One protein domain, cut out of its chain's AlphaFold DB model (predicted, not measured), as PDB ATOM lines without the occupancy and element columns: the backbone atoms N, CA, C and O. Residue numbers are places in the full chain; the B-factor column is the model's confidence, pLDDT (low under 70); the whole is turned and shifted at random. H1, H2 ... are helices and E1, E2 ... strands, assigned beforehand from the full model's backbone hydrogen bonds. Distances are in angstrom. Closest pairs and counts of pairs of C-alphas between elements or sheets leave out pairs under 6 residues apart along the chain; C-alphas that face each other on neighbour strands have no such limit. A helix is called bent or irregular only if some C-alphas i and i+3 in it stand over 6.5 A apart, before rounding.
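Overview. This is residues 4 to 192 of the 193 residues of an uncharacterized protein of Cyanobium sp (UniProt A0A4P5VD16). A twisted five-stranded sheet curls round helix H7 on one face, and the long helix H8 packs crosswise on H7. Over the sheet's opposite face lie H3 and H5, while H4 folds back beside H3, off the sheet; the N-terminal stretch loops out through H2 at one side, where residues 17 to 24 stick out. The printed part has 189 residues, with eight named helices and five named strands in the order H1 H2 H3 H4 H5 H6 E1 E2 E3 H7 E4 E5 H8, and its class is mixed, helices and strands. The sheet's order is E1, E2, E3, E4, E5, and it is mixed: E3 and E4 are parallel, the other neighbours antiparallel. The whole is compact, with a radius of gyration of the C-alphas of 16.9 A and spans of 49 by 40 by 28 A.

Along the chain. In the sheet, E1 is residues 83 to 94, 27.4 A long, from C-alpha 83 at (130.971, 141.568, 169.935); E2 is 99 to 109, 28.3 A; E3 is 115 to 122, 22.9 A; E4 is 153 to 160, 23.0 A; and E5 is 163 to 166. E1 bends by 67 degrees at residue 89 and E2 by 63 degrees at residue 104. H7 is residues 134 to 145, 16.0 A, and H8 is 172 to 190, 26.2 A, ending with C-alpha 190 at (117.132, 125.345, 202.902). H1 is residues 4 to 8, with C-alpha 4 at (125.706, 133.495, 194.131), and H2 is 13 to 21. H3 is residues 23 to 45, 31.8 A, and only just irregular: C-alphas 25 and 28 are 6.6 A apart. H4 is residues 49 to 63, 21.2 A; H5 is 68 to 75; H6 is 78 to 81.

Arrangement. E1, E2 and E3 form a meander, each strand the antiparallel neighbour of the one before, with N 89 and O 104 at 2.9 A and N 116 and O 107 at 2.8 A. E3, H7 and E4 form a strand-helix-strand unit, two parallel neighbour strands with a helix between, its crossover right-handed; N 155 and O 117 are 2.9 A apart. E4 and E5 are a hairpin, with N 158 and O 165 at 2.8 A. There are three layers, helices on both faces of the sheet: H3 and H5 on one, H7 and H8 on the other. H7 touches H8 about perpendicular, at 86 degrees, their closest C-alphas being Ala 135 and Trp 179, 4.1 A. H1 touches H8, closest at the C-alphas of Val 6 and Tyr 186, 6.0 A. H3 runs along the strands at a height over the sheet of 7.4 A, over E1 and E3. H3 and H4 are a helical hairpin, closest at the C-alphas of Ala 43 and Arg 52, 4.0 A; H4 is not on the sheet. H5 touches H3 with H3's residues 33 to 40 alone, closest at the C-alphas of Val 33 and Ile 71, 6.0 A. H6 only grazes the sheet. Every O i to N i+4 pair is within hydrogen-bond range in H1, H2, H4 and H7; in H3 17 of 19 are, in H5 2 of 4, in H8 14 of 15, and H6 is too short for such a pair.

Size, cuts and confidence. The two C-alphas farthest apart are those of Leu 49 and Pro 192, 49.8 A. The printed part, residues 4 to 192, has no cut. The link from E3 to H7, 11 residues, is long; that from H7 to E4 is short but not tight. H2 is not on the sheet, and residues 17 to 24, of which 17 to 21 belong to H2, stand free. The mean pLDDT of the printed part is 94.8, and residue 192 is under 70.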
ATOM      1  N   THR A   4     124.439 133.707 193.418       91.38
ATOM      2  CA  THR A   4     125.706 133.495 194.131       91.38
ATOM      3  C   THR A   4     125.504 132.832 195.490       91.38
ATOM      4  O   THR A   4     126.292 131.962 195.850       91.38
ATOM      5  N   GLY A   5     124.427 133.163 196.212       91.25
ATOM      6  CA  GLY A   5     124.069 132.523 197.478       91.25
ATOM      7  C   GLY A   5     123.728 131.041 197.314       91.25
ATOM      8  O   GLY A   5     124.219 130.208 198.072       91.25
ATOM      9  N   VAL A   6     122.963 130.688 196.275       93.19
ATOM     10  CA  VAL A   6     122.635 129.287 195.956       93.19
ATOM     11  C   VAL A   6     123.897 128.494 195.627       93.19
ATOM     12  O   VAL A   6     124.148 127.458 196.238       93.19
ATOM     13  N   VAL A   7     124.730 128.990 194.708       93.06
ATOM     14  CA  VAL A   7     125.979 128.310 194.321       93.06
ATOM     15  C   VAL A   7     126.965 128.242 195.496       93.06
ATOM     16  O   VAL A   7     127.659 127.242 195.675       93.06
ATOM     17  N   GLY A   8     127.012 129.288 196.322       89.88
ATOM     18  CA  GLY A   8     127.839 129.359 197.524       89.88
ATOM     19  C   GLY A   8     127.440 128.345 198.596       89.88
ATOM     20  O   GLY A   8     128.320 127.797 199.250       89.88
ATOM     21  N   SER A   9     126.150 128.018 198.716       89.75
ATOM     22  CA  SER A   9     125.623 127.087 199.729       89.75
ATOM     23  C   SER A   9     126.151 125.647 199.627       89.75
ATOM     24  O   SER A   9     126.031 124.861 200.568       89.75
ATOM     25  N   ALA A  10     126.739 125.286 198.484       87.44
ATOM     26  CA  ALA A  10     127.378 123.992 198.279       87.44
ATOM     27  C   ALA A  10     128.800 123.924 198.869       87.44
ATOM     28  O   ALA A  10     129.367 122.834 198.964       87.44
ATOM     29  N   LYS A  11     129.401 125.063 199.243       87.00
ATOM     30  CA  LYS A  11     130.733 125.111 199.860       87.00
ATOM     31  C   LYS A  11     130.657 124.662 201.318       87.00
ATOM     32  O   LYS A  11     129.667 124.911 201.993       87.00
ATOM     33  N   SER A  12     131.715 124.012 201.796       87.50
ATOM     34  CA  SER A  12     131.842 123.676 203.215       87.50
ATOM     35  C   SER A  12     132.095 124.926 204.059       87.50
ATOM     36  O   SER A  12     132.690 125.894 203.575       87.50
ATOM     37  N   ASP A  13     131.729 124.867 205.340       86.94
ATOM     38  CA  ASP A  13     131.950 125.964 206.291       86.94
ATOM     39  C   ASP A  13     133.422 126.376 206.344       86.94
ATOM     40  O   ASP A  13     133.747 127.555 206.247       86.94
ATOM     41  N   TRP A  14     134.337 125.400 206.365       87.44
ATOM     42  CA  TRP A  14     135.777 125.661 206.327       87.44
ATOM     43  C   TRP A  14     136.212 126.441 205.077       87.44
ATOM     44  O   TRP A  14     137.030 127.363 205.161       87.44
ATOM     45  N   ALA A  15     135.667 126.094 203.906       87.12
ATOM     46  CA  ALA A  15     135.976 126.808 202.671       87.12
ATOM     47  C   ALA A  15     135.429 128.243 202.717       87.12
ATOM     48  O   ALA A  15     136.121 129.170 202.293       87.12
ATOM     49  N   MET A  16     134.231 128.432 203.278       88.06
ATOM     50  CA  MET A  16     133.628 129.752 203.467       88.06
ATOM     51  C   MET A  16     134.435 130.619 204.436       88.06
ATOM     52  O   MET A  16     134.763 131.752 204.090       88.06
ATOM     53  N   THR A  17     134.866 130.087 205.584       89.69
ATOM     54  CA  THR A  17     135.708 130.819 206.544       89.69
ATOM     55  C   THR A  17     136.996 131.329 205.899       89.69
ATOM     56  O   THR A  17     137.397 132.467 206.129       89.69
ATOM     57  N   ARG A  18     137.641 130.528 205.040       89.25
ATOM     58  CA  ARG A  18     138.853 130.955 204.318       89.25
ATOM     59  C   ARG A  18     138.593 132.055 203.289       89.25
ATOM     60  O   ARG A  18     139.432 132.943 203.117       89.25
ATOM     61  N   ILE A  19     137.465 131.979 202.584       87.06
ATOM     62  CA  ILE A  19     137.054 133.015 201.630       87.06
ATOM     63  C   ILE A  19     136.827 134.331 202.381       87.06
ATOM     64  O   ILE A  19     137.410 135.347 202.002       87.06
ATOM     65  N   GLU A  20     136.083 134.292 203.484       90.69
ATOM     66  CA  GLU A  20     135.788 135.473 204.302       90.69
ATOM     67  C   GLU A  20     137.037 136.067 204.961       90.69
ATOM     68  O   GLU A  20     137.243 137.279 204.917       90.69
ATOM     69  N   ALA A  21     137.944 135.231 205.476       92.31
ATOM     70  CA  ALA A  21     139.194 135.690 206.087       92.31
ATOM     71  C   ALA A  21     140.070 136.514 205.125       92.31
ATOM     72  O   ALA A  21     140.822 137.386 205.554       92.31
ATOM     73  N   SER A  22     139.961 136.265 203.815       91.31
ATOM     74  CA  SER A  22     140.709 136.988 202.779       91.31
ATOM     75  C   SER A  22     139.880 138.041 202.034       91.31
ATOM     76  O   SER A  22     140.393 138.647 201.090       91.31
ATOM     77  N   ARG A  23     138.631 138.302 202.455       92.88
ATOM     78  CA  ARG A  23     137.689 139.201 201.763       92.88
ATOM     79  C   ARG A  23     138.221 140.606 201.553       92.88
ATOM     80  O   ARG A  23     138.205 141.094 200.428       92.88
ATOM     81  N   HIS A  24     138.829 141.184 202.580       93.69
ATOM     82  CA  HIS A  24     139.477 142.495 202.516       93.69
ATOM     83  C   HIS A  24     140.564 142.613 201.426       93.69
ATOM     84  O   HIS A  24     140.874 143.719 200.994       93.69
ATOM     85  N   LEU A  25     141.130 141.495 200.949       91.25
ATOM     86  CA  LEU A  25     142.120 141.480 199.867       91.25
ATOM     87  C   LEU A  25     141.481 141.329 198.484       91.25
ATOM     88  O   LEU A  25     141.964 141.908 197.509       91.25
ATOM     89  N   TRP A  26     140.454 140.483 198.354       92.50
ATOM     90  CA  TRP A  26     139.884 140.143 197.048       92.50
ATOM     91  C   TRP A  26     138.658 140.965 196.663       92.50
ATOM     92  O   TRP A  26     138.450 141.173 195.470       92.50
ATOM     93  N   GLU A  27     137.874 141.448 197.623       95.44
ATOM     94  CA  GLU A  27     136.640 142.197 197.370       95.44
ATOM     95  C   GLU A  27     136.919 143.566 196.731       95.44
ATOM     96  O   GLU A  27     136.347 143.825 195.670       95.44
ATOM     97  N   PRO A  28     137.861 144.396 197.233       96.75
ATOM     98  CA  PRO A  28     138.144 145.688 196.603       96.75
ATOM     99  C   PRO A  28     138.711 145.542 195.186       96.75
ATOM    100  O   PRO A  28     138.378 146.325 194.294       96.75
ATOM    101  N   ARG A  29     139.503 144.485 194.945       96.50
ATOM    102  CA  ARG A  29     139.970 144.115 193.602       96.50
ATOM    103  C   ARG A  29     138.796 143.750 192.705       96.50
ATOM    104  O   ARG A  29     138.676 144.288 191.611       96.50
ATOM    105  N   GLY A  30     137.965 142.810 193.154       96.50
ATOM    106  CA  GLY A  30     136.799 142.350 192.409       96.50
ATOM    107  C   GLY A  30     135.925 143.527 192.003       96.50
ATOM    108  O   GLY A  30     135.712 143.730 190.813       96.50
ATOM    109  N   HIS A  31     135.529 144.343 192.976       97.06
ATOM    110  CA  HIS A  31     134.692 145.517 192.767       97.06
ATOM    111  C   HIS A  31     135.294 146.501 191.756       97.06
ATOM    112  O   HIS A  31     134.651 146.833 190.764       97.06
ATOM    113  N   THR A  32     136.551 146.912 191.944       97.62
ATOM    114  CA  THR A  32     137.197 147.893 191.054       97.62
ATOM    115  C   THR A  32     137.323 147.382 189.616       97.62
ATOM    116  O   THR A  32     137.108 148.134 188.668       97.62
ATOM    117  N   VAL A  33     137.649 146.099 189.430       98.12
ATOM    118  CA  VAL A  33     137.804 145.511 188.090       98.12
ATOM    119  C   VAL A  33     136.444 145.328 187.395       98.12
ATOM    120  O   VAL A  33     136.367 145.533 186.185       98.12
ATOM    121  N   HIS A  34     135.368 145.027 188.134       98.25
ATOM    122  CA  HIS A  34     134.002 145.008 187.582       98.25
ATOM    123  C   HIS A  34     133.544 146.406 187.169       98.25
ATOM    124  O   HIS A  34     133.083 146.579 186.047       98.25
ATOM    125  N   LEU A  35     133.779 147.421 188.008       97.81
ATOM    126  CA  LEU A  35     133.500 148.814 187.648       97.81
ATOM    127  C   LEU A  35     134.252 149.245 186.383       97.81
ATOM    128  O   LEU A  35     133.706 149.973 185.557       97.81
ATOM    129  N   ALA A  36     135.498 148.795 186.207       98.25
ATOM    130  CA  ALA A  36     136.267 149.092 185.002       98.25
ATOM    131  C   ALA A  36     135.675 148.412 183.758       98.25
ATOM    132  O   ALA A  36     135.602 149.041 182.701       98.25
ATOM    133  N   LEU A  37     135.215 147.159 183.882       98.44
ATOM    134  CA  LEU A  37     134.487 146.489 182.806       98.44
ATOM    135  C   LEU A  37     133.205 147.254 182.473       98.44
ATOM    136  O   LEU A  37     133.016 147.652 181.330       98.44
ATOM    137  N   GLU A  38     132.351 147.512 183.460       97.81
ATOM    138  CA  GLU A  38     131.090 148.228 183.274       97.81
ATOM    139  C   GLU A  38     131.306 149.592 182.599       97.81
ATOM    140  O   GLU A  38     130.621 149.924 181.628       97.81
ATOM    141  N   ALA A  39     132.291 150.367 183.061       97.50
ATOM    142  CA  ALA A  39     132.633 151.660 182.480       97.50
ATOM    143  C   ALA A  39     133.096 151.533 181.019       97.50
ATOM    144  O   ALA A  39     132.672 152.328 180.181       97.50
ATOM    145  N   LEU A  40     133.887 150.512 180.668       97.56
ATOM    146  CA  LEU A  40     134.234 150.221 179.272       97.56
ATOM    147  C   LEU A  40     132.993 149.935 178.429       97.56
ATOM    148  O   LEU A  40     132.838 150.500 177.342       97.56
ATOM    149  N   LEU A  41     132.127 149.044 178.911       96.69
ATOM    150  CA  LEU A  41     130.955 148.618 178.156       96.69
ATOM    151  C   LEU A  41     129.996 149.792 177.952       96.69
ATOM    152  O   LEU A  41     129.540 150.031 176.833       96.69
ATOM    153  N   LYS A  42     129.764 150.593 178.995       96.12
ATOM    154  CA  LYS A  42     128.971 151.822 178.903       96.12
ATOM    155  C   LYS A  42     129.606 152.831 177.955       96.12
ATOM    156  O   LYS A  42     128.918 153.307 177.061       96.12
ATOM    157  N   ALA A  43     130.902 153.118 178.080       95.69
ATOM    158  CA  ALA A  43     131.592 154.083 177.221       95.69
ATOM    159  C   ALA A  43     131.486 153.730 175.729       95.69
ATOM    160  O   ALA A  43     131.373 154.619 174.884       95.69
ATOM    161  N   ARG A  44     131.488 152.435 175.395       94.38
ATOM    162  CA  ARG A  44     131.469 151.961 174.007       94.38
ATOM    163  C   ARG A  44     130.070 151.738 173.444       94.38
ATOM    164  O   ARG A  44     129.836 152.082 172.289       94.38
ATOM    165  N   PHE A  45     129.164 151.164 174.231       91.56
ATOM    166  CA  PHE A  45     127.909 150.599 173.724       91.56
ATOM    167  C   PHE A  45     126.651 151.305 174.244       91.56
ATOM    168  O   PHE A  45     125.556 151.012 173.769       91.56
ATOM    169  N   HIS A  46     126.766 152.244 175.192       93.00
ATOM    170  CA  HIS A  46     125.592 152.952 175.699       93.00
ATOM    171  C   HIS A  46     124.994 153.891 174.625       93.00
ATOM    172  O   HIS A  46     125.742 154.645 173.996       93.00
ATOM    173  N   PRO A  47     123.660 153.912 174.415       91.12
ATOM    174  CA  PRO A  47     123.039 154.714 173.353       91.12
ATOM    175  C   PRO A  47     123.165 156.228 173.585       91.12
ATOM    176  O   PRO A  47     123.353 156.996 172.643       91.12
ATOM    177  N   LEU A  48     123.099 156.670 174.843       94.81
ATOM    178  CA  LEU A  48     123.202 158.087 175.209       94.81
ATOM    179  C   LEU A  48     124.666 158.550 175.278       94.81
ATOM    180  O   LEU A  48     125.463 157.975 176.020       94.81
ATOM    181  N   LEU A  49     125.007 159.602 174.523       94.56
ATOM    182  CA  LEU A  49     126.366 160.155 174.426       94.56
ATOM    183  C   LEU A  49     126.906 160.664 175.771       94.56
ATOM    184  O   LEU A  49     128.058 160.396 176.100       94.56
ATOM    185  N   GLU A  50     126.085 161.354 176.558       95.62
ATOM    186  CA  GLU A  50     126.494 161.901 177.860       95.62
ATOM    187  C   GLU A  50     126.943 160.795 178.823       95.62
ATOM    188  O   GLU A  50     128.000 160.893 179.449       95.62
ATOM    189  N   LEU A  51     126.194 159.689 178.864       94.81
ATOM    190  CA  LEU A  51     126.540 158.525 179.680       94.81
ATOM    191  C   LEU A  51     127.796 157.813 179.167       94.81
ATOM    192  O   LEU A  51     128.591 157.334 179.975       94.81
ATOM    193  N   ARG A  52     128.042 157.812 177.846       95.75
ATOM    194  CA  ARG A  52     129.317 157.329 177.290       95.75
ATOM    195  C   ARG A  52     130.498 158.171 177.768       95.75
ATOM    196  O   ARG A  52     131.504 157.620 178.209       95.75
ATOM    197  N   GLN A  53     130.373 159.496 177.719       96.00
ATOM    198  CA  GLN A  53     131.426 160.417 178.158       96.00
ATOM    199  C   GLN A  53     131.690 160.314 179.665       96.00
ATOM    200  O   GLN A  53     132.845 160.310 180.090       96.00
ATOM    201  N   GLN A  54     130.636 160.195 180.478       95.88
ATOM    202  CA  GLN A  54     130.768 159.986 181.920       95.88
ATOM    203  C   GLN A  54     131.504 158.680 182.235       95.88
ATOM    204  O   GLN A  54     132.437 158.688 183.038       95.88
ATOM    205  N   ALA A  55     131.126 157.583 181.575       95.81
ATOM    206  CA  ALA A  55     131.787 156.294 181.740       95.81
ATOM    207  C   ALA A  55     133.259 156.341 181.292       95.81
ATOM    208  O   ALA A  55     134.119 155.780 181.965       95.81
ATOM    209  N   GLY A  56     133.573 157.075 180.217       95.44
ATOM    210  CA  GLY A  56     134.950 157.315 179.774       95.44
ATOM    211  C   GLY A  56     135.813 157.991 180.845       95.44
ATOM    212  O   GLY A  56     136.880 157.483 181.178       95.44
ATOM    213  N   ARG A  57     135.316 159.074 181.462       94.50
ATOM    214  CA  ARG A  57     136.016 159.758 182.569       94.50
ATOM    215  C   ARG A  57     136.200 158.857 183.792       94.50
ATOM    216  O   ARG A  57     137.253 158.859 184.420       94.50
ATOM    217  N   GLN A  58     135.180 158.069 184.136       94.69
ATOM    218  CA  GLN A  58     135.282 157.095 185.225       94.69
ATOM    219  C   GLN A  58     136.367 156.049 184.932       94.69
ATOM    220  O   GLN A  58     137.143 155.701 185.820       94.69
ATOM    221  N   LEU A  59     136.445 155.575 183.687       95.06
ATOM    222  CA  LEU A  59     137.429 154.587 183.267       95.06
ATOM    223  C   LEU A  59     138.865 155.114 183.393       95.06
ATOM    224  O   LEU A  59     139.728 154.386 183.874       95.06
ATOM    225  N   GLU A  60     139.125 156.371 183.026       93.94
ATOM    226  CA  GLU A  60     140.444 157.008 183.187       93.94
ATOM    227  C   GLU A  60     140.922 156.993 184.646       93.94
ATOM    228  O   GLU A  60     142.066 156.623 184.918       93.94
ATOM    229  N   ASN A  61     140.025 157.291 185.592       92.44
ATOM    230  CA  ASN A  61     140.332 157.244 187.024       92.44
ATOM    231  C   ASN A  61     140.621 155.818 187.520       92.44
ATOM    232  O   ASN A  61     141.499 155.613 188.353       92.44
ATOM    233  N   LEU A  62     139.898 154.814 187.019       95.00
ATOM    234  CA  LEU A  62     140.095 153.418 187.431       95.00
ATOM    235  C   LEU A  62     141.428 152.849 186.923       95.00
ATOM    236  O   LEU A  62     142.073 152.059 187.615       95.00
ATOM    237  N   ARG A  63     141.870 153.276 185.734       93.94
ATOM    238  CA  ARG A  63     143.123 152.834 185.098       93.94
ATOM    239  C   ARG A  63     144.385 153.302 185.826       93.94
ATOM    240  O   ARG A  63     145.422 152.651 185.718       93.94
ATOM    241  N   SER A  64     144.316 154.401 186.577       90.31
ATOM    242  CA  SER A  64     145.442 154.912 187.376       90.31
ATOM    243  C   SER A  64     145.536 154.295 188.780       90.31
ATOM    244  O   SER A  64     146.472 154.598 189.518       90.31
ATOM    245  N   GLY A  65     144.597 153.416 189.151       91.19
ATOM    246  CA  GLY A  65     144.518 152.814 190.482       91.19
ATOM    247  C   GLY A  65     145.383 151.562 190.697       91.19
ATOM    248  O   GLY A  65     146.036 151.037 189.796       91.19
ATOM    249  N   ALA A  66     145.316 151.024 191.920       92.25
ATOM    250  CA  ALA A  66     146.107 149.873 192.383       92.25
ATOM    251  C   ALA A  66     145.847 148.549 191.632       92.25
ATOM    252  O   ALA A  66     146.623 147.605 191.761       92.25
ATOM    253  N   TYR A  67     144.765 148.460 190.852       96.69
ATOM    254  CA  TYR A  67     144.382 147.256 190.102       96.69
ATOM    255  C   TYR A  67     144.624 147.373 188.597       96.69
ATOM    256  O   TYR A  67     144.100 146.565 187.826       96.69
ATOM    257  N   ARG A  68     145.442 148.344 188.175       96.75
ATOM    258  CA  ARG A  68     145.817 148.566 186.774       96.75
ATOM    259  C   ARG A  68     146.233 147.283 186.054       96.75
ATOM    260  O   ARG A  68     145.772 147.047 184.941       96.75
ATOM    261  N   ASP A  69     147.020 146.427 186.701       96.75
ATOM    262  CA  ASP A  69     147.526 145.187 186.094       96.75
ATOM    263  C   ASP A  69     146.425 144.178 185.740       96.75
ATOM    264  O   ASP A  69     146.631 143.331 184.876       96.75
ATOM    265  N   TRP A  70     145.253 144.256 186.376       97.88
ATOM    266  CA  TRP A  70     144.068 143.478 185.998       97.88
ATOM    267  C   TRP A  70     143.234 144.195 184.940       97.88
ATOM    268  O   TRP A  70     142.658 143.555 184.063       97.88
ATOM    269  N   ILE A  71     143.144 145.521 185.057       98.38
ATOM    270  CA  ILE A  71     142.271 146.363 184.244       98.38
ATOM    271  C   ILE A  71     142.815 146.481 182.820       98.38
ATOM    272  O   ILE A  71     142.090 146.183 181.880       98.38
ATOM    273  N   GLU A  72     144.076 146.866 182.627       97.75
ATOM    274  CA  GLU A  72     144.610 147.131 181.281       97.75
ATOM    275  C   GLU A  72     144.468 145.933 180.323       97.75
ATOM    276  O   GLU A  72     143.932 146.126 179.228       97.75
ATOM    277  N   PRO A  73     144.826 144.688 180.707       97.75
ATOM    278  CA  PRO A  73     144.624 143.529 179.837       97.75
ATOM    279  C   PRO A  73     143.148 143.255 179.537       97.75
ATOM    280  O   PRO A  73     142.819 142.813 178.437       97.75
ATOM    281  N   LEU A  74     142.256 143.516 180.500       98.31
ATOM    282  CA  LEU A  74     140.814 143.340 180.334       98.31
ATOM    283  C   LEU A  74     140.265 144.326 179.310       98.31
ATOM    284  O   LEU A  74     139.537 143.922 178.406       98.31
ATOM    285  N   LEU A  75     140.638 145.601 179.418       97.50
ATOM    286  CA  LEU A  75     140.165 146.655 178.524       97.50
ATOM    287  C   LEU A  75     140.726 146.517 177.105       97.50
ATOM    288  O   LEU A  75     140.002 146.722 176.130       97.50
ATOM    289  N   ALA A  76     142.005 146.155 176.991       97.56
ATOM    290  CA  ALA A  76     142.707 146.023 175.718       97.56
ATOM    291  C   ALA A  76     142.367 144.730 174.958       97.56
ATOM    292  O   ALA A  76     142.810 144.553 173.822       97.56
ATOM    293  N   HIS A  77     141.598 143.814 175.557       98.19
ATOM    294  CA  HIS A  77     141.356 142.503 174.967       98.19
ATOM    295  C   HIS A  77     140.619 142.610 173.606       98.19
ATOM    296  O   HIS A  77     139.529 143.191 173.545       98.19
ATOM    297  N   PRO A  78     141.132 142.001 172.513       96.81
ATOM    298  CA  PRO A  78     140.552 142.125 171.166       96.81
ATOM    299  C   PRO A  78     139.102 141.647 171.039       96.81
ATOM    300  O   PRO A  78     138.376 142.092 170.153       96.81
ATOM    301  N   HIS A  79     138.656 140.769 171.943       96.62
ATOM    302  CA  HIS A  79     137.280 140.261 171.987       96.62
ATOM    303  C   HIS A  79     136.224 141.373 171.932       96.62
ATOM    304  O   HIS A  79     135.207 141.223 171.263       96.62
ATOM    305  N   TRP A  80     136.482 142.533 172.545       96.62
ATOM    306  CA  TRP A  80     135.538 143.655 172.537       96.62
ATOM    307  C   TRP A  80     135.322 144.297 171.161       96.62
ATOM    308  O   TRP A  80     134.446 145.144 171.012       96.62
ATOM    309  N   GLN A  81     136.141 143.973 170.163       96.19
ATOM    310  CA  GLN A  81     135.942 144.398 168.774       96.19
ATOM    311  C   GLN A  81     135.059 143.417 167.991       96.19
ATOM    312  O   GLN A  81     134.590 143.760 166.914       96.19
ATOM    313  N   GLN A  82     134.828 142.219 168.533       96.69
ATOM    314  CA  GLN A  82     134.165 141.095 167.862       96.69
ATOM    315  C   GLN A  82     132.749 140.842 168.395       96.69
ATOM    316  O   GLN A  82     132.129 139.823 168.075       96.69
ATOM    317  N   VAL A  83     132.255 141.729 169.260       97.25
ATOM    318  CA  VAL A  83     130.971 141.568 169.935       97.25
ATOM    319  C   VAL A  83     130.199 142.878 169.994       97.25
ATOM    320  O   VAL A  83     130.773 143.968 170.024       97.25
ATOM    321  N   THR A  84     128.879 142.757 170.066       96.69
ATOM    322  CA  THR A  84     127.971 143.850 170.412       96.69
ATOM    323  C   THR A  84     127.405 143.577 171.792       96.69
ATOM    324  O   THR A  84     126.687 142.597 171.987       96.69
ATOM    325  N   VAL A  85     127.729 144.428 172.763       96.69
ATOM    326  CA  VAL A  85     127.199 144.294 174.123       96.69
ATOM    327  C   VAL A  85     125.721 144.664 174.143       96.69
ATOM    328  O   VAL A  85     125.326 145.706 173.632       96.69
ATOM    329  N   ILE A  86     124.917 143.795 174.752       96.19
ATOM    330  CA  ILE A  86     123.462 143.944 174.888       96.19
ATOM    331  C   ILE A  86     123.013 144.061 176.351       96.19
ATOM    332  O   ILE A  86     121.859 144.383 176.616       96.19
ATOM    333  N   ALA A  87     123.908 143.786 177.301       96.19
ATOM    334  CA  ALA A  87     123.669 143.916 178.733       96.19
ATOM    335  C   ALA A  87     124.982 144.221 179.470       96.19
ATOM    336  O   ALA A  87     126.027 143.661 179.135       96.19
ATOM    337  N   SER A  88     124.921 145.085 180.483       96.44
ATOM    338  CA  SER A  88     126.028 145.426 181.384       96.44
ATOM    339  C   SER A  88     125.451 145.651 182.777       96.44
ATOM    340  O   SER A  88     124.493 146.416 182.883       96.44
ATOM    341  N   GLU A  89     126.007 144.993 183.800       96.44
ATOM    342  CA  GLU A  89     125.520 145.036 185.192       96.44
ATOM    343  C   GLU A  89     123.991 144.912 185.274       96.44
ATOM    344  O   GLU A  89     123.292 145.740 185.863       96.44
ATOM    345  N   ARG A  90     123.438 143.902 184.592       95.56
ATOM    346  CA  ARG A  90     121.988 143.794 184.410       95.56
ATOM    347  C   ARG A  90     121.352 143.089 185.611       95.56
ATOM    348  O   ARG A  90     121.614 141.898 185.809       95.56
ATOM    349  N   PRO A  91     120.476 143.767 186.376       96.50
ATOM    350  CA  PRO A  91     119.678 143.112 187.399       96.50
ATOM    351  C   PRO A  91     118.564 142.283 186.753       96.50
ATOM    352  O   PRO A  91     117.951 142.686 185.765       96.50
ATOM    353  N   THR A  92     118.278 141.126 187.337       96.69
ATOM    354  CA  THR A  92     117.235 140.209 186.875       96.69
ATOM    355  C   THR A  92     116.690 139.388 188.042       96.69
ATOM    356  O   THR A  92     117.335 139.242 189.087       96.69
ATOM    357  N   CYS A  93     115.473 138.864 187.912       96.44
ATOM    358  CA  CYS A  93     114.850 138.069 188.968       96.44
ATOM    359  C   CYS A  93     113.844 137.041 188.445       96.44
ATOM    360  O   CYS A  93     113.406 137.085 187.305       96.44
ATOM    361  N   CYS A  94     113.486 136.092 189.304       94.56
ATOM    362  CA  CYS A  94     112.460 135.090 189.076       94.56
ATOM    363  C   CYS A  94     111.553 135.071 190.304       94.56
ATOM    364  O   CYS A  94     111.947 134.584 191.369       94.56
ATOM    365  N   LEU A  95     110.341 135.607 190.152       90.69
ATOM    366  CA  LEU A  95     109.384 135.734 191.253       90.69
ATOM    367  C   LEU A  95     108.919 134.366 191.761       90.69
ATOM    368  O   LEU A  95     108.863 134.157 192.967       90.69
ATOM    369  N   ILE A  96     108.710 133.403 190.856       88.69
ATOM    370  CA  ILE A  96     108.309 132.027 191.197       88.69
ATOM    371  C   ILE A  96     109.336 131.367 192.126       88.69
ATOM    372  O   ILE A  96     108.978 130.710 193.098       88.69
ATOM    373  N   ARG A  97     110.634 131.560 191.860       87.19
ATOM    374  CA  ARG A  97     111.709 131.003 192.699       87.19
ATOM    375  C   ARG A  97     112.086 131.912 193.874       87.19
ATOM    376  O   ARG A  97     112.875 131.494 194.725       87.19
ATOM    377  N   ASN A  98     111.537 133.126 193.949       92.12
ATOM    378  CA  ASN A  98     111.957 134.184 194.869       92.12
ATOM    379  C   ASN A  98     113.495 134.344 194.885       92.12
ATOM    380  O   ASN A  98     114.165 134.189 195.916       92.12
ATOM    381  N   LEU A  99     114.056 134.539 193.690       94.38
ATOM    382  CA  LEU A  99     115.492 134.580 193.418       94.38
ATOM    383  C   LEU A  99     115.809 135.788 192.534       94.38
ATOM    384  O   LEU A  99     115.107 136.026 191.556       94.38
ATOM    385  N   ALA A 100     116.870 136.522 192.848       96.31
ATOM    386  CA  ALA A 100     117.328 137.659 192.054       96.31
ATOM    387  C   ALA A 100     118.850 137.639 191.886       96.31
ATOM    388  O   ALA A 100     119.557 136.881 192.551       96.31
ATOM    389  N   GLY A 101     119.377 138.471 191.002       96.12
ATOM    390  CA  GLY A 101     120.811 138.675 190.886       96.12
ATOM    391  C   GLY A 101     121.158 139.663 189.790       96.12
ATOM    392  O   GLY A 101     120.311 140.033 188.985       96.12
ATOM    393  N   THR A 102     122.424 140.049 189.770       97.06
ATOM    394  CA  THR A 102     123.012 140.881 188.722       97.06
ATOM    395  C   THR A 102     124.127 140.081 188.073       97.06
ATOM    396  O   THR A 102     124.868 139.397 188.787       97.06
ATOM    397  N   TYR A 103     124.200 140.115 186.746       97.44
ATOM    398  CA  TYR A 103     125.312 139.545 185.990       97.44
ATOM    399  C   TYR A 103     126.053 140.636 185.223       97.44
ATOM    400  O   TYR A 103     125.461 141.644 184.824       97.44
ATOM    401  N   ASP A 104     127.341 140.397 185.001       97.94
ATOM    402  CA  ASP A 104     128.270 141.456 184.615       97.94
ATOM    403  C   ASP A 104     128.042 141.909 183.173       97.94
ATOM    404  O   ASP A 104     127.978 143.108 182.897       97.94
ATOM    405  N   THR A 105     127.871 140.975 182.226       98.25
ATOM    406  CA  THR A 105     127.580 141.349 180.838       98.25
ATOM    407  C   THR A 105     126.900 140.261 180.012       98.25
ATOM    408  O   THR A 105     126.987 139.067 180.280       98.25
ATOM    409  N   GLY A 106     126.213 140.682 178.954       98.19
ATOM    410  CA  GLY A 106     125.812 139.815 177.859       98.19
ATOM    411  C   GLY A 106     126.091 140.495 176.527       98.19
ATOM    412  O   GLY A 106     125.934 141.711 176.398       98.19
ATOM    413  N   TYR A 107     126.480 139.717 175.524       98.19
ATOM    414  CA  TYR A 107     126.826 140.231 174.202       98.19
ATOM    415  C   TYR A 107     126.422 139.268 173.088       98.19
ATOM    416  O   TYR A 107     126.177 138.087 173.316       98.19
ATOM    417  N   ILE A 108     126.340 139.797 171.872       98.25
ATOM    418  CA  ILE A 108     126.155 139.035 170.639       98.25
ATOM    419  C   ILE A 108     127.502 138.979 169.929       98.25
ATOM    420  O   ILE A 108     128.095 140.025 169.657       98.25
ATOM    421  N   GLN A 109     127.991 137.776 169.639       97.31
ATOM    422  CA  GLN A 109     129.197 137.596 168.835       97.31
ATOM    423  C   GLN A 109     128.911 137.965 167.378       97.31
ATOM    424  O   GLN A 109     127.920 137.519 166.803       97.31
ATOM    425  N   HIS A 110     129.780 138.773 166.762       96.62
ATOM    426  CA  HIS A 110     129.642 139.139 165.345       96.62
ATOM    427  C   HIS A 110     129.762 137.912 164.444       96.62
ATOM    428  O   HIS A 110     129.021 137.767 163.476       96.62
ATOM    429  N   ALA A 111     130.663 136.996 164.805       92.25
ATOM    430  CA  ALA A 111     130.740 135.685 164.187       92.25
ATOM    431  C   ALA A 111     129.595 134.802 164.711       92.25
ATOM    432  O   ALA A 111     129.515 134.513 165.902       92.25
ATOM    433  N   GLY A 112     128.705 134.373 163.816       90.62
ATOM    434  CA  GLY A 112     127.644 133.407 164.121       90.62
ATOM    435  C   GLY A 112     126.427 133.958 164.870       90.62
ATOM    436  O   GLY A 112     125.428 133.254 164.961       90.62
ATOM    437  N   GLY A 113     126.465 135.195 165.379       96.56
ATOM    438  CA  GLY A 113     125.303 135.833 166.010       96.56
ATOM    439  C   GLY A 113     124.903 135.243 167.365       96.56
ATOM    440  O   GLY A 113     123.826 135.561 167.865       96.56
ATOM    441  N   LEU A 114     125.753 134.403 167.965       97.38
ATOM    442  CA  LEU A 114     125.480 133.760 169.249       97.38
ATOM    443  C   LEU A 114     125.343 134.798 170.358       97.38
ATOM    444  O   LEU A 114     126.214 135.657 170.538       97.38
ATOM    445  N   ARG A 115     124.277 134.678 171.147       98.50
ATOM    446  CA  ARG A 115     124.062 135.492 172.333       98.50
ATOM    447  C   ARG A 115     124.675 134.813 173.549       98.50
ATOM    448  O   ARG A 115     124.210 133.772 174.010       98.50
ATOM    449  N   VAL A 116     125.688 135.445 174.119       98.69
ATOM    450  CA  VAL A 116     126.481 134.898 175.218       98.69
ATOM    451  C   VAL A 116     126.230 135.692 176.493       98.69
ATOM    452  O   VAL A 116     126.265 136.924 176.487       98.69
ATOM    453  N   LEU A 117     125.959 134.978 177.586       98.62
ATOM    454  CA  LEU A 117     125.945 135.538 178.935       98.62
ATOM    455  C   LEU A 117     127.335 135.347 179.526       98.62
ATOM    456  O   LEU A 117     127.850 134.226 179.533       98.62
ATOM    457  N   ALA A 118     127.943 136.419 180.019       98.38
ATOM    458  CA  ALA A 118     129.278 136.360 180.572       98.38
ATOM    459  C   ALA A 118     129.374 136.932 181.983       98.38
ATOM    460  O   ALA A 118     128.658 137.852 182.374       98.38
ATOM    461  N   ASP A 119     130.292 136.342 182.738       97.75
ATOM    462  CA  ASP A 119     130.581 136.686 184.124       97.75
ATOM    463  C   ASP A 119     132.102 136.840 184.276       97.75
ATOM    464  O   ASP A 119     132.886 136.024 183.775       97.75
ATOM    465  N   LEU A 120     132.515 137.940 184.890       98.31
ATOM    466  CA  LEU A 120     133.877 138.358 185.135       98.31
ATOM    467  C   LEU A 120     134.335 137.839 186.492       98.31
ATOM    468  O   LEU A 120     133.768 138.119 187.541       98.31
ATOM    469  N   LYS A 121     135.464 137.140 186.500       97.12
ATOM    470  CA  LYS A 121     136.118 136.677 187.719       97.12
ATOM    471  C   LYS A 121     137.536 137.209 187.782       97.12
ATOM    472  O   LYS A 121     138.300 137.105 186.824       97.12
ATOM    473  N   THR A 122     137.910 137.738 188.947       96.75
ATOM    474  CA  THR A 122     139.287 138.171 189.205       96.75
ATOM    475  C   THR A 122     140.070 137.098 189.949       96.75
ATOM    476  O   THR A 122     139.582 136.509 190.917       96.75
ATOM    477  N   LEU A 123     141.309 136.863 189.529       94.81
ATOM    478  CA  LEU A 123     142.235 135.945 190.192       94.81
ATOM    479  C   LEU A 123     143.400 136.724 190.808       94.81
ATOM    480  O   LEU A 123     143.780 137.785 190.321       94.81
ATOM    481  N   SER A 124     143.957 136.217 191.907       90.88
ATOM    482  CA  SER A 124     144.926 136.961 192.719       90.88
ATOM    483  C   SER A 124     146.335 137.011 192.130       90.88
ATOM    484  O   SER A 124     147.063 137.957 192.412       90.88
ATOM    485  N   ARG A 125     146.741 136.000 191.355       90.12
ATOM    486  CA  ARG A 125     148.114 135.870 190.839       90.12
ATOM    487  C   ARG A 125     148.136 135.421 189.376       90.12
ATOM    488  O   ARG A 125     147.214 134.704 188.961       90.12
ATOM    489  N   PRO A 126     149.200 135.745 188.623       85.19
ATOM    490  CA  PRO A 126     149.478 135.106 187.338       85.19
ATOM    491  C   PRO A 126     149.432 133.578 187.461       85.19
ATOM    492  O   PRO A 126     149.819 133.024 188.489       85.19
ATOM    493  N   GLY A 127     148.895 132.893 186.450       77.56
ATOM    494  CA  GLY A 127     148.808 131.426 186.446       77.56
ATOM    495  C   GLY A 127     147.835 130.807 187.462       77.56
ATOM    496  O   GLY A 127     147.729 129.585 187.518       77.56
ATOM    497  N   SER A 128     147.087 131.606 188.238       83.19
ATOM    498  CA  SER A 128     146.044 131.078 189.133       83.19
ATOM    499  C   SER A 128     145.033 130.237 188.346       83.19
ATOM    500  O   SER A 128     144.602 130.641 187.260       83.19
ATOM    501  N   GLY A 129     144.653 129.085 188.900       80.62
ATOM    502  CA  GLY A 129     143.698 128.174 188.275       80.62
ATOM    503  C   GLY A 129     142.294 128.773 188.170       80.62
ATOM    504  O   GLY A 129     141.819 129.442 189.088       80.62
ATOM    505  N   SER A 130     141.623 128.511 187.049       88.62
ATOM    506  CA  SER A 130     140.192 128.773 186.878       88.62
ATOM    507  C   SER A 130     139.355 127.728 187.617       88.62
ATOM    508  O   SER A 130     139.797 126.599 187.822       88.62
ATOM    509  N   TYR A 131     138.113 128.072 187.946       90.69
ATOM    510  CA  TYR A 131     137.134 127.144 188.515       90.69
ATOM    511  C   TYR A 131     135.861 127.096 187.666       90.69
ATOM    512  O   TYR A 131     135.650 127.929 186.786       90.69
ATOM    513  N   CYS A 132     135.007 126.102 187.912       93.00
ATOM    514  CA  CYS A 132     133.761 125.953 187.168       93.00
ATOM    515  C   CYS A 132     132.737 127.020 187.585       93.00
ATOM    516  O   CYS A 132     132.360 127.110 188.751       93.00
ATOM    517  N   THR A 133     132.259 127.789 186.613       97.12
ATOM    518  CA  THR A 133     131.268 128.872 186.764       97.12
ATOM    519  C   THR A 133     129.923 128.545 186.115       97.12
ATOM    520  O   THR A 133     128.990 129.343 186.198       97.12
ATOM    521  N   ARG A 134     129.786 127.359 185.499       98.25
ATOM    522  CA  ARG A 134     128.593 126.949 184.738       98.25
ATOM    523  C   ARG A 134     127.293 127.122 185.517       98.25
ATOM    524  O   ARG A 134     126.332 127.628 184.955       98.25
ATOM    525  N   ALA A 135     127.276 126.750 186.800       98.00
ATOM    526  CA  ALA A 135     126.083 126.867 187.638       98.00
ATOM    527  C   ALA A 135     125.663 128.330 187.861       98.00
ATOM    528  O   ALA A 135     124.476 128.632 187.835       98.00
ATOM    529  N   GLN A 136     126.621 129.245 188.038       97.81
ATOM    530  CA  GLN A 136     126.321 130.670 188.188       97.81
ATOM    531  C   GLN A 136     125.775 131.250 186.876       97.81
ATOM    532  O   GLN A 136     124.721 131.882 186.880       97.81
ATOM    533  N   LEU A 137     126.439 130.963 185.750       98.56
ATOM    534  CA  LEU A 137     125.986 131.370 184.415       98.56
ATOM    535  C   LEU A 137     124.580 130.829 184.108       98.56
ATOM    536  O   LEU A 137     123.699 131.585 183.708       98.56
ATOM    537  N   GLY A 138     124.338 129.542 184.373       98.38
ATOM    538  CA  GLY A 138     123.030 128.910 184.206       98.38
ATOM    539  C   GLY A 138     121.950 129.492 185.114       98.38
ATOM    540  O   GLY A 138     120.804 129.623 184.691       98.38
ATOM    541  N   GLY A 139     122.311 129.904 186.331       98.00
ATOM    542  CA  GLY A 139     121.401 130.602 187.233       98.00
ATOM    543  C   GLY A 139     120.907 131.911 186.636       98.00
ATOM    544  O   GLY A 139     119.700 132.139 186.593       98.00
ATOM    545  N   TYR A 140     121.806 132.731 186.089       98.44
ATOM    546  CA  TYR A 140     121.410 133.964 185.410       98.44
ATOM    547  C   TYR A 140     120.625 133.710 184.119       98.44
ATOM    548  O   TYR A 140     119.626 134.385 183.886       98.44
ATOM    549  N   MET A 141     120.985 132.691 183.329       98.38
ATOM    550  CA  MET A 141     120.185 132.281 182.164       98.38
ATOM    551  C   MET A 141     118.757 131.881 182.558       98.38
ATOM    552  O   MET A 141     117.806 132.224 181.861       98.38
ATOM    553  N   ALA A 142     118.591 131.175 183.680       97.56
ATOM    554  CA  ALA A 142     117.280 130.791 184.195       97.56
ATOM    555  C   ALA A 142     116.468 131.997 184.703       97.56
ATOM    556  O   ALA A 142     115.239 131.994 184.585       97.56
ATOM    557  N   LEU A 143     117.128 133.025 185.251       97.50
ATOM    558  CA  LEU A 143     116.470 134.286 185.604       97.50
ATOM    559  C   LEU A 143     116.007 135.033 184.345       97.50
ATOM    560  O   LEU A 143     114.823 135.333 184.234       97.50
ATOM    561  N   GLU A 144     116.884 135.230 183.360       97.62
ATOM    562  CA  GLU A 144     116.548 135.902 182.093       97.62
ATOM    563  C   GLU A 144     115.436 135.181 181.316       97.62
ATOM    564  O   GLU A 144     114.544 135.828 180.764       97.62
ATOM    565  N   ALA A 145     115.406 133.845 181.358       96.25
ATOM    566  CA  ALA A 145     114.340 133.054 180.747       96.25
ATOM    567  C   ALA A 145     112.951 133.338 181.346       96.25
ATOM    568  O   ALA A 145     111.954 133.164 180.649       96.25
ATOM    569  N   THR A 146     112.869 133.822 182.593       95.25
ATOM    570  CA  THR A 146     111.596 134.249 183.214       95.25
ATOM    571  C   THR A 146     110.993 135.459 182.494       95.25
ATOM    572  O   THR A 146     109.782 135.651 182.517       95.25
ATOM    573  N   TRP A 147     111.826 136.242 181.808       94.88
ATOM    574  CA  TRP A 147     111.443 137.440 181.062       94.88
ATOM    575  C   TRP A 147     111.426 137.214 179.546       94.88
ATOM    576  O   TRP A 147     111.442 138.171 178.777       94.88
ATOM    577  N   GLY A 148     111.450 135.952 179.102       95.75
ATOM    578  CA  GLY A 148     111.512 135.598 177.681       95.75
ATOM    579  C   GLY A 148     112.861 135.898 177.017       95.75
ATOM    580  O   GLY A 148     112.977 135.807 175.796       95.75
ATOM    581  N   VAL A 149     113.897 136.245 177.790       96.31
ATOM    582  CA  VAL A 149     115.244 136.473 177.262       96.31
ATOM    583  C   VAL A 149     116.031 135.170 177.306       96.31
ATOM    584  O   VAL A 149     116.103 134.462 178.311       96.31
ATOM    585  N   HIS A 150     116.633 134.833 176.176       96.69
ATOM    586  CA  HIS A 150     117.354 133.586 175.989       96.69
ATOM    587  C   HIS A 150     118.767 133.867 175.511       96.69
ATOM    588  O   HIS A 150     118.954 134.672 174.602       96.69
ATOM    589  N   TYR A 151     119.720 133.202 176.161       98.25
ATOM    590  CA  TYR A 151     121.136 133.162 175.821       98.25
ATOM    591  C   TYR A 151     121.483 131.761 175.305       98.25
ATOM    592  O   TYR A 151     120.939 130.773 175.809       98.25
ATOM    593  N   ASP A 152     122.369 131.691 174.318       98.44
ATOM    594  CA  ASP A 152     122.755 130.461 173.617       98.44
ATOM    595  C   ASP A 152     123.951 129.778 174.290       98.44
ATOM    596  O   ASP A 152     124.090 128.557 174.254       98.44
ATOM    597  N   ALA A 153     124.815 130.567 174.933       98.44
ATOM    598  CA  ALA A 153     126.006 130.073 175.606       98.44
ATOM    599  C   ALA A 153     126.398 130.937 176.810       98.44
ATOM    600  O   ALA A 153     125.989 132.093 176.950       98.44
ATOM    601  N   GLY A 154     127.205 130.352 177.691       98.50
ATOM    602  CA  GLY A 154     127.836 131.017 178.821       98.50
ATOM    603  C   GLY A 154     129.340 131.154 178.603       98.50
ATOM    604  O   GLY A 154     129.965 130.259 178.039       98.50
ATOM    605  N   GLN A 155     129.951 132.235 179.082       98.25
ATOM    606  CA  GLN A 155     131.407 132.395 179.049       98.25
ATOM    607  C   GLN A 155     131.910 133.057 180.329       98.25
ATOM    608  O   GLN A 155     131.261 133.929 180.892       98.25
ATOM    609  N   THR A 156     133.087 132.665 180.807       98.44
ATOM    610  CA  THR A 156     133.733 133.368 181.920       98.44
ATOM    611  C   THR A 156     134.907 134.177 181.427       98.44
ATOM    612  O   THR A 156     135.741 133.681 180.667       98.44
ATOM    613  N   ILE A 157     134.974 135.415 181.899       98.38
ATOM    614  CA  ILE A 157     136.081 136.329 181.667       98.38
ATOM    615  C   ILE A 157     136.983 136.249 182.895       98.38
ATOM    616  O   ILE A 157     136.575 136.584 184.000       98.38
ATOM    617  N   TRP A 158     138.207 135.770 182.723       98.00
ATOM    618  CA  TRP A 158     139.189 135.658 183.794       98.00
ATOM    619  C   TRP A 158     140.165 136.824 183.708       98.00
ATOM    620  O   TRP A 158     141.017 136.840 182.823       98.00
ATOM    621  N   ALA A 159     140.061 137.770 184.638       97.75
ATOM    622  CA  ALA A 159     141.008 138.869 184.779       97.75
ATOM    623  C   ALA A 159     142.049 138.547 185.859       97.75
ATOM    624  O   ALA A 159     141.716 138.195 186.996       97.75
ATOM    625  N   ARG A 160     143.330 138.683 185.526       95.81
ATOM    626  CA  ARG A 160     144.464 138.495 186.443       95.81
ATOM    627  C   ARG A 160     145.589 139.474 186.097       95.81
ATOM    628  O   ARG A 160     145.529 140.079 185.030       95.81
ATOM    629  N   PRO A 161     146.605 139.659 186.960       96.44
ATOM    630  CA  PRO A 161     147.690 140.585 186.654       96.44
ATOM    631  C   PRO A 161     148.353 140.227 185.323       96.44
ATOM    632  O   PRO A 161     148.787 139.086 185.145       96.44
ATOM    633  N   GLY A 162     148.402 141.187 184.404       96.25
ATOM    634  CA  GLY A 162     149.045 141.064 183.097       96.25
ATOM    635  C   GLY A 162     148.265 140.269 182.045       96.25
ATOM    636  O   GLY A 162     148.728 140.185 180.912       96.25
ATOM    637  N   GLU A 163     147.095 139.702 182.360       95.94
ATOM    638  CA  GLU A 163     146.364 138.850 181.415       95.94
ATOM    639  C   GLU A 163     144.847 138.893 181.635       95.94
ATOM    640  O   GLU A 163     144.343 138.821 182.756       95.94
ATOM    641  N   THR A 164     144.102 138.913 180.531       97.81
ATOM    642  CA  THR A 164     142.686 138.544 180.519       97.81
ATOM    643  C   THR A 164     142.474 137.374 179.581       97.81
ATOM    644  O   THR A 164     142.974 137.377 178.460       97.81
ATOM    645  N   ARG A 165     141.717 136.377 180.041       96.88
ATOM    646  CA  ARG A 165     141.394 135.180 179.269       96.88
ATOM    647  C   ARG A 165     139.902 134.904 179.299       96.88
ATOM    648  O   ARG A 165     139.301 134.816 180.362       96.88
ATOM    649  N   PHE A 166     139.328 134.650 178.135       97.25
ATOM    650  CA  PHE A 166     137.966 134.152 178.010       97.25
ATOM    651  C   PHE A 166     137.994 132.617 178.043       97.25
ATOM    652  O   PHE A 166     138.855 131.987 177.421       97.25
ATOM    653  N   SER A 167     137.098 131.993 178.808       97.12
ATOM    654  CA  SER A 167     136.928 130.536 178.769       97.12
ATOM    655  C   SER A 167     136.432 130.089 177.389       97.12
ATOM    656  O   SER A 167     135.881 130.903 176.648       97.12
ATOM    657  N   PRO A 168     136.526 128.797 177.037       96.38
ATOM    658  CA  PRO A 168     135.651 128.247 176.009       96.38
ATOM    659  C   PRO A 168     134.182 128.575 176.315       96.38
ATOM    660  O   PRO A 168     133.821 128.803 177.478       96.38
ATOM    661  N   LEU A 169     133.353 128.606 175.274       97.62
ATOM    662  CA  LEU A 169     131.910 128.710 175.454       97.62
ATOM    663  C   LEU A 169     131.402 127.446 176.153       97.62
ATOM    664  O   LEU A 169     131.756 126.332 175.773       97.62
ATOM    665  N   TYR A 170     130.573 127.640 177.168       98.25
ATOM    666  CA  TYR A 170     129.758 126.591 177.759       98.25
ATOM    667  C   TYR A 170     128.399 126.616 177.069       98.25
ATOM    668  O   TYR A 170     127.807 127.689 176.924       98.25
ATOM    669  N   SER A 171     127.898 125.460 176.653       98.38
ATOM    670  CA  SER A 171     126.551 125.375 176.088       98.38
ATOM    671  C   SER A 171     125.499 125.794 177.117       98.38
ATOM    672  O   SER A 171     125.687 125.660 178.336       98.38
ATOM    673  N   ARG A 172     124.364 126.297 176.627       98.25
ATOM    674  CA  ARG A 172     123.204 126.598 177.466       98.25
ATOM    675  C   ARG A 172     122.784 125.377 178.286       98.25
ATOM    676  O   ARG A 172     122.494 125.515 179.472       98.25
ATOM    677  N   GLU A 173     122.777 124.195 177.680       98.38
ATOM    678  CA  GLU A 173     122.388 122.934 178.309       98.38
ATOM    679  C   GLU A 173     123.305 122.599 179.489       98.38
ATOM    680  O   GLU A 173     122.816 122.343 180.589       98.38
ATOM    681  N   GLU A 174     124.628 122.679 179.305       98.25
ATOM    682  CA  GLU A 174     125.601 122.462 180.384       98.25
ATOM    683  C   GLU A 174     125.400 123.445 181.544       98.25
ATOM    684  O   GLU A 174     125.454 123.061 182.717       98.25
ATOM    685  N   CYS A 175     125.178 124.723 181.231       98.62
ATOM    686  CA  CYS A 175     124.947 125.763 182.226       98.62
ATOM    687  C   CYS A 175     123.653 125.518 183.013       98.62
ATOM    688  O   CYS A 175     123.670 125.524 184.247       98.62
ATOM    689  N   LEU A 176     122.539 125.267 182.322       98.38
ATOM    690  CA  LEU A 176     121.241 125.026 182.950       98.38
ATOM    691  C   LEU A 176     121.224 123.729 183.763       98.38
ATOM    692  O   LEU A 176     120.666 123.722 184.859       98.38
ATOM    693  N   ALA A 177     121.873 122.663 183.287       98.38
ATOM    694  CA  ALA A 177     122.008 121.417 184.037       98.38
ATOM    695  C   ALA A 177     122.816 121.622 185.329       98.38
ATOM    696  O   ALA A 177     122.387 121.204 186.408       98.38
ATOM    697  N   ALA A 178     123.948 122.334 185.251       98.12
ATOM    698  CA  ALA A 178     124.752 122.667 186.426       98.12
ATOM    699  C   ALA A 178     123.975 123.531 187.434       98.12
ATOM    700  O   ALA A 178     124.077 123.323 188.644       98.12
ATOM    701  N   TRP A 179     123.173 124.483 186.947       97.81
ATOM    702  CA  TRP A 179     122.296 125.287 187.792       97.81
ATOM    703  C   TRP A 179     121.189 124.456 188.445       97.81
ATOM    704  O   TRP A 179     120.970 124.588 189.645       97.81
ATOM    705  N   ALA A 180     120.516 123.581 187.695       97.00
ATOM    706  CA  ALA A 180     119.458 122.726 188.225       97.00
ATOM    707  C   ALA A 180     119.971 121.835 189.366       97.00
ATOM    708  O   ALA A 180     119.322 121.744 190.407       97.00
ATOM    709  N   ALA A 181     121.167 121.256 189.213       96.69
ATOM    710  CA  ALA A 181     121.818 120.481 190.267       96.69
ATOM    711  C   ALA A 181     122.126 121.333 191.513       96.69
ATOM    712  O   ALA A 181     121.814 120.926 192.635       96.69
ATOM    713  N   ALA A 182     122.687 122.535 191.333       96.25
ATOM    714  CA  ALA A 182     122.973 123.453 192.439       96.25
ATOM    715  C   ALA A 182     121.693 123.905 193.162       96.25
ATOM    716  O   ALA A 182     121.640 123.914 194.392       96.25
ATOM    717  N   TRP A 183     120.645 124.239 192.408       95.31
ATOM    718  CA  TRP A 183     119.351 124.640 192.950       95.31
ATOM    719  C   TRP A 183     118.671 123.508 193.716       95.31
ATOM    720  O   TRP A 183     118.185 123.744 194.818       95.31
ATOM    721  N   ALA A 184     118.665 122.283 193.182       94.31
ATOM    722  CA  ALA A 184     118.094 121.125 193.866       94.31
ATOM    723  C   ALA A 184     118.803 120.852 195.202       94.31
ATOM    724  O   ALA A 184     118.142 120.644 196.218       94.31
ATOM    725  N   GLY A 185     120.139 120.924 195.220       93.19
ATOM    726  CA  GLY A 185     120.926 120.779 196.447       93.19
ATOM    727  C   GLY A 185     120.689 121.902 197.461       93.19
ATOM    728  O   GLY A 185     120.678 121.654 198.665       93.19
ATOM    729  N   TYR A 186     120.470 123.133 196.997       93.56
ATOM    730  CA  TYR A 186     120.089 124.247 197.863       93.56
ATOM    731  C   TYR A 186     118.675 124.059 198.433       93.56
ATOM    732  O   TYR A 186     118.470 124.166 199.641       93.56
ATOM    733  N   ALA A 187     117.696 123.753 197.579       91.88
ATOM    734  CA  ALA A 187     116.304 123.601 197.981       91.88
ATOM    735  C   ALA A 187     116.134 122.466 198.997       91.88
ATOM    736  O   ALA A 187     115.490 122.672 200.018       91.88
ATOM    737  N   SER A 188     116.785 121.316 198.801       91.06
ATOM    738  CA  SER A 188     116.689 120.203 199.754       91.06
ATOM    739  C   SER A 188     117.213 120.542 201.155       91.06
ATOM    740  O   SER A 188     116.741 119.974 202.134       91.06
ATOM    741  N   ARG A 189     118.168 121.474 201.267       88.75
ATOM    742  CA  ARG A 189     118.757 121.903 202.546       88.75
ATOM    743  C   ARG A 189     118.006 123.059 203.200       88.75
ATOM    744  O   ARG A 189     117.870 123.085 204.415       88.75
ATOM    745  N   PHE A 190     117.576 124.036 202.404       86.62
ATOM    746  CA  PHE A 190     117.132 125.345 202.902       86.62
ATOM    747  C   PHE A 190     115.679 125.682 202.561       86.62
ATOM    748  O   PHE A 190     115.160 126.688 203.039       86.62
ATOM    749  N   ARG A 191     115.033 124.876 201.717       80.69
ATOM    750  CA  ARG A 191     113.604 124.949 201.399       80.69
ATOM    751  C   ARG A 191     112.986 123.548 201.341       80.69
ATOM    752  O   ARG A 191     112.432 123.179 200.304       80.69
ATOM    753  N   PRO A 192     113.117 122.731 202.402       64.94
ATOM    754  CA  PRO A 192     112.211 121.606 202.518       64.94
ATOM    755  C   PRO A 192     110.799 122.210 202.622       64.94
ATOM    756  O   PRO A 192     110.641 123.218 203.311       64.94
TER     757      PRO A 192